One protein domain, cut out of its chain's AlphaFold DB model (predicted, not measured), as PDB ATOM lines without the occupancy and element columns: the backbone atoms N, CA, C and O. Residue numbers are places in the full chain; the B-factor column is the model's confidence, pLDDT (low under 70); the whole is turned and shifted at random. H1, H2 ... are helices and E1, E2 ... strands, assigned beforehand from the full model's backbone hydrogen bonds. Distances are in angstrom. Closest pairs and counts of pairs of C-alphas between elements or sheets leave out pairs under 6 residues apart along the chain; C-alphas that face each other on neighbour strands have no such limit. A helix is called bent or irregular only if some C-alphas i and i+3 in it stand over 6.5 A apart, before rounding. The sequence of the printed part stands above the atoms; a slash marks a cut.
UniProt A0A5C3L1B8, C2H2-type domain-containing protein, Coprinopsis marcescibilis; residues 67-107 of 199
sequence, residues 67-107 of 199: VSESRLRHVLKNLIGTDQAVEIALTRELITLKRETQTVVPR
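This is residues 67 to 107 of the 199 residues of the protein "C2H2-type domain-containing protein" of Coprinopsis marcescibilis (UniProt A0A5C3L1B8). A small two-stranded hairpin, E1 and E2, forms one end of a long, open chain of parts; it follows directly on helix H2, and H2 meets the longer helix H1 at a corner, the two helices making a V. The first half of H1, residues 69 to 75, sticks out with residues 67 and 68 and stands free of the rest. The printed part has 41 residues with two named helices and two named strands, in the order H1, H2, E1, E2; the sheet has the order E1 - E2 and is antiparallel, and the class is mostly helix. The whole is loose, with a radius of gyration of the C-alphas of 12.2 A, and only just flat, with spans of 37 by 22 by 12 A.

Strand E1 is residues 95 to 97, 7.2 A from first to last C-alpha, and strand E2 is residues 104 to 106, also 7.2 A. The C-alpha of Pro 106, where E2 ends, is at (384.669, 301.745, 273.920). Helix H2, residues 84 to 94, is 15.2 A long and ends with the C-alpha of Leu 94 at (380.253, 297.960, 274.805). Helix H1, residues 69 to 82, is 20.1 A long and begins with the C-alpha of Glu 69 at (379.579, 291.168, 260.898). Neither helix is bent.

E1 and E2 are a hairpin of antiparallel strands, with 135 degrees between their directions. Among the C-alphas that face each other are those of Ile 95 and Pro 106, 4.5 A apart. N 96 and O 105 are within hydrogen-bond range at 2.9 A, and so are N 105 and O 96 at 2.9 A. H2 runs into E1 by a tight link with 0 residues between them. The closest C-alphas of H2 and E2 are those of Leu 94 and Pro 106, 5.9 A apart. H1 and H2 touch only at the corner by their link, H1 with residues 79 to 81 alone; their closest C-alphas are those of Ile 80 and Glu 87, 4.7 A apart. They run opposite ways at a steep tilt of 47 degrees. H1 is apart from both E1 and E2. In H1 and H2 every O i to N i+4 pair is within hydrogen-bond range.

The two C-alphas farthest apart are those of Val 67 and Glu 100, 37.6 A. Without residues 67 to 75 the body of 32 residues spans 33 by 12 by 11 A. The printed part has no cut. The links from H1 to H2 and from H2 to E1 are tight, that from E1 to E2 is short with 6 residues, and no link is long. The mean pLDDT of the printed part is 94.8, and no printed residue is under 70.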
ATOM      1  N   VAL A  67     375.703 284.857 259.974       97.38
ATOM      2  CA  VAL A  67     375.528 286.158 259.328       97.38
ATOM      3  C   VAL A  67     376.828 286.975 259.348       97.38
ATOM      4  O   VAL A  67     377.649 286.872 260.255       97.38
ATOM      5  N   SER A  68     377.013 287.844 258.352       97.50
ATOM      6  CA  SER A  68     378.191 288.714 258.296       97.50
ATOM      7  C   SER A  68     378.205 289.764 259.414       97.50
ATOM      8  O   SER A  68     377.171 290.332 259.784       97.50
ATOM      9  N   GLU A  69     379.405 290.122 259.882       96.06
ATOM     10  CA  GLU A  69     379.579 291.168 260.898       96.06
ATOM     11  C   GLU A  69     378.963 292.509 260.486       96.06
ATOM     12  O   GLU A  69     378.351 293.199 261.300       96.06
ATOM     13  N   SER A  70     379.093 292.891 259.212       96.69
ATOM     14  CA  SER A  70     378.520 294.135 258.686       96.69
ATOM     15  C   SER A  70     377.003 294.178 258.859       96.69
ATOM     16  O   SER A  70     376.445 295.217 259.218       96.69
ATOM     17  N   ARG A  71     376.330 293.039 258.648       96.75
ATOM     18  CA  ARG A  71     374.884 292.922 258.833       96.75
ATOM     19  C   ARG A  71     374.513 292.946 260.316       96.75
ATOM     20  O   ARG A  71     373.590 293.680 260.655       96.75
ATOM     21  N   LEU A  72     375.252 292.256 261.190       96.69
ATOM     22  CA  LEU A  72     375.043 292.332 262.648       96.69
ATOM     23  C   LEU A  72     375.176 293.763 263.165       96.69
ATOM     24  O   LEU A  72     374.285 294.262 263.848       96.69
ATOM     25  N   ARG A  73     376.246 294.465 262.777       96.44
ATOM     26  CA  ARG A  73     376.478 295.865 263.165       96.44
ATOM     27  C   ARG A  73     375.345 296.774 262.696       96.44
ATOM     28  O   ARG A  73     374.977 297.699 263.413       96.44
ATOM     29  N   HIS A  74     374.801 296.535 261.506       97.06
ATOM     30  CA  HIS A  74     373.658 297.293 261.004       97.06
ATOM     31  C   HIS A  74     372.380 297.012 261.809       97.06
ATOM     32  O   HIS A  74     371.710 297.953 262.219       97.06
ATOM     33  N   VAL A  75     372.070 295.740 262.086       96.69
ATOM     34  CA  VAL A  75     370.896 295.356 262.889       96.69
ATOM     35  C   VAL A  75     370.979 295.947 264.297       96.69
ATOM     36  O   VAL A  75     370.021 296.572 264.735       96.69
ATOM     37  N   LEU A  76     372.129 295.847 264.971       96.19
ATOM     38  CA  LEU A  76     372.325 296.426 266.306       96.19
ATOM     39  C   LEU A  76     372.132 297.947 266.315       96.19
ATOM     40  O   LEU A  76     371.466 298.469 267.201       96.19
ATOM     41  N   LYS A  77     372.662 298.664 265.313       95.94
ATOM     42  CA  LYS A  77     372.453 300.117 265.183       95.94
ATOM     43  C   LYS A  77     370.979 300.478 265.036       95.94
ATOM     44  O   LYS A  77     370.545 301.460 265.628       95.94
ATOM     45  N   ASN A  78     370.228 299.694 264.267       97.06
ATOM     46  CA  ASN A  78     368.795 299.915 264.110       97.06
ATOM     47  C   ASN A  78     368.056 299.637 265.426       97.06
ATOM     48  O   ASN A  78     367.261 300.470 265.841       97.06
ATOM     49  N   LEU A  79     368.374 298.528 266.110       96.56
ATOM     50  CA  LEU A  79     367.746 298.161 267.384       96.56
ATOM     51  C   LEU A  79     367.990 299.197 268.488       96.56
ATOM     52  O   LEU A  79     367.066 299.501 269.229       96.56
ATOM     53  N   ILE A  80     369.187 299.795 268.559       96.38
ATOM     54  CA  ILE A  80     369.475 300.906 269.486       96.38
ATOM     55  C   ILE A  80     368.529 302.092 269.247       96.38
ATOM     56  O   ILE A  80     368.141 302.764 270.194       96.38
ATOM     57  N   GLY A  81     368.149 302.360 267.994       93.94
ATOM     58  CA  GLY A  81     367.242 303.458 267.653       93.94
ATOM     59  C   GLY A  81     365.759 303.159 267.886       93.94
ATOM     60  O   GLY A  81     364.958 304.092 267.889       93.94
ATOM     61  N   THR A  82     365.382 301.888 268.049       96.62
ATOM     62  CA  THR A  82     363.978 301.464 268.181       96.62
ATOM     63  C   THR A  82     363.622 300.945 269.570       96.62
ATOM     64  O   THR A  82     362.472 301.073 269.975       96.62
ATOM     65  N   ASP A  83     364.573 300.345 270.289       96.62
ATOM     66  CA  ASP A  83     364.347 299.673 271.568       96.62
ATOM     67  C   ASP A  83     365.318 300.178 272.647       96.62
ATOM     68  O   ASP A  83     366.531 299.936 272.622       96.62
ATOM     69  N   GLN A  84     364.751 300.850 273.650       96.62
ATOM     70  CA  GLN A  84     365.488 301.416 274.776       96.62
ATOM     71  C   GLN A  84     366.178 300.348 275.637       96.62
ATOM     72  O   GLN A  84     367.248 300.609 276.197       96.62
ATOM     73  N   ALA A  85     365.594 299.152 275.768       97.12
ATOM     74  CA  ALA A  85     366.187 298.067 276.540       97.12
ATOM     75  C   ALA A  85     367.480 297.574 275.874       97.12
ATOM     76  O   ALA A  85     368.470 297.325 276.568       97.12
ATOM     77  N   VAL A  86     367.504 297.520 274.537       96.44
ATOM     78  CA  VAL A  86     368.709 297.182 273.767       96.44
ATOM     79  C   VAL A  86     369.780 298.261 273.926       96.44
ATOM     80  O   VAL A  86     370.940 297.925 274.166       96.44
ATOM     81  N   GLU A  87     369.417 299.546 273.864       96.62
ATOM     82  CA  GLU A  87     370.367 300.646 274.088       96.62
ATOM     83  C   GLU A  87     371.020 300.568 275.478       96.62
ATOM     84  O   GLU A  87     372.245 300.666 275.602       96.62
ATOM     85  N   ILE A  88     370.224 300.340 276.528       96.50
ATOM     86  CA  ILE A  88     370.728 300.218 277.903       96.50
ATOM     87  C   ILE A  88     371.651 299.004 278.035       96.50
ATOM     88  O   ILE A  88     372.727 299.116 278.629       96.50
ATOM     89  N   ALA A  89     371.251 297.851 277.488       97.00
ATOM     90  CA  ALA A  89     372.048 296.631 277.539       97.00
ATOM     91  C   ALA A  89     373.396 296.819 276.827       97.00
ATOM     92  O   ALA A  89     374.451 296.597 277.420       97.00
ATOM     93  N   LEU A  90     373.384 297.322 275.592       95.88
ATOM     94  CA  LEU A  90     374.603 297.528 274.811       95.88
ATOM     95  C   LEU A  90     375.510 298.609 275.397       95.88
ATOM     96  O   LEU A  90     376.730 298.475 275.326       95.88
ATOM     97  N   THR A  91     374.953 299.651 276.015       95.00
ATOM     98  CA  THR A  91     375.757 300.679 276.694       95.00
ATOM     99  C   THR A  91     376.565 300.083 277.848       95.00
ATOM    100  O   THR A  91     377.724 300.447 278.026       95.00
ATOM    101  N   ARG A  92     375.989 299.139 278.606       93.94
ATOM    102  CA  ARG A  92     376.683 298.448 279.710       93.94
ATOM    103  C   ARG A  92     377.771 297.487 279.215       93.94
ATOM    104  O   ARG A  92     378.799 297.331 279.877       93.94
ATOM    105  N   GLU A  93     377.557 296.870 278.055       95.38
ATOM    106  CA  GLU A  93     378.469 295.862 277.503       95.38
ATOM    107  C   GLU A  93     379.596 296.443 276.637       95.38
ATOM    108  O   GLU A  93     380.726 295.956 276.681       95.38
ATOM    109  N   LEU A  94     379.329 297.485 275.845       95.75
ATOM    110  CA  LEU A  94     380.253 297.960 274.805       95.75
ATOM    111  C   LEU A  94     380.963 299.268 275.148       95.75
ATOM    112  O   LEU A  94     381.961 299.606 274.507       95.75
ATOM    113  N   ILE A  95     380.463 300.018 276.126       95.56
ATOM    114  CA  ILE A  95     380.946 301.357 276.450       95.56
ATOM    115  C   ILE A  95     381.315 301.423 277.929       95.56
ATOM    116  O   ILE A  95     380.744 300.747 278.780       95.56
ATOM    117  N   THR A  96     382.309 302.242 278.249       94.56
ATOM    118  CA  THR A  96     382.699 302.496 279.629       94.56
ATOM    119  C   THR A  96     383.238 303.917 279.814       94.56
ATOM    120  O   THR A  96     383.426 304.659 278.846       94.56
ATOM    121  N   LEU A  97     383.462 304.326 281.064       93.81
ATOM    122  CA  LEU A  97     384.065 305.619 281.395       93.81
ATOM    123  C   LEU A  97     385.548 305.446 281.680       93.81
ATOM    124  O   LEU A  97     385.926 304.710 282.589       93.81
ATOM    125  N   LYS A  98     386.393 306.167 280.948       88.25
ATOM    126  CA  LYS A  98     387.830 306.169 281.211       88.25
ATOM    127  C   LYS A  98     388.122 306.821 282.565       88.25
ATOM    128  O   LYS A  98     387.760 307.980 282.767       88.25
ATOM    129  N   ARG A  99     388.788 306.112 283.482       84.38
ATOM    130  CA  ARG A  99     388.989 306.570 284.871       84.38
ATOM    131  C   ARG A  99     389.712 307.910 284.977       84.38
ATOM    132  O   ARG A  99     389.315 308.731 285.801       84.38
ATOM    133  N   GLU A 100     390.714 308.155 284.134       85.25
ATOM    134  CA  GLU A 100     391.539 309.367 284.215       85.25
ATOM    135  C   GLU A 100     390.824 310.611 283.674       85.25
ATOM    136  O   GLU A 100     391.027 311.709 284.184       85.25
ATOM    137  N   THR A 101     390.008 310.458 282.627       89.38
ATOM    138  CA  THR A 101     389.410 311.588 281.890       89.38
ATOM    139  C   THR A 101     387.899 311.700 282.047       89.38
ATOM    140  O   THR A 101     387.329 312.691 281.602       89.38
ATOM    141  N   GLN A 102     387.240 310.698 282.640       90.50
ATOM    142  CA  GLN A 102     385.778 310.586 282.747       90.50
ATOM    143  C   GLN A 102     385.059 310.693 281.390       90.50
ATOM    144  O   GLN A 102     383.906 311.105 281.300       90.50
ATOM    145  N   THR A 103     385.742 310.321 280.306       93.00
ATOM    146  CA  THR A 103     385.177 310.334 278.954       93.00
ATOM    147  C   THR A 103     384.583 308.980 278.609       93.00
ATOM    148  O   THR A 103     385.183 307.947 278.909       93.00
ATOM    149  N   VAL A 104     383.451 309.003 277.910       93.88
ATOM    150  CA  VAL A 104     382.798 307.819 277.345       93.88
ATOM    151  C   VAL A 104     383.652 307.261 276.204       93.88
ATOM    152  O   VAL A 104     383.962 307.978 275.251       93.88
ATOM    153  N   VAL A 105     384.057 305.999 276.313       92.94
ATOM    154  CA  VAL A 105     384.940 305.308 275.359       92.94
ATOM    155  C   VAL A 105     384.485 303.855 275.161       92.94
ATOM    156  O   VAL A 105     383.775 303.327 276.020       92.94
ATOM    157  N   PRO A 106     384.874 303.184 274.060       94.19
ATOM    158  CA  PRO A 106     384.669 301.745 273.920       94.19
ATOM    159  C   PRO A 106     385.289 300.987 275.095       94.19
ATOM    160  O   PRO A 106     386.385 301.320 275.542       94.19
ATOM    161  N   ARG A 107     384.581 299.977 275.599       94.38
ATOM    162  CA  ARG A 107     385.035 299.158 276.728       94.38
ATOM    163  C   ARG A 107     386.202 298.249 276.355       94.38
ATOM    164  O   ARG A 107     387.101 298.043 277.165       94.38
TER     165      ARG A 107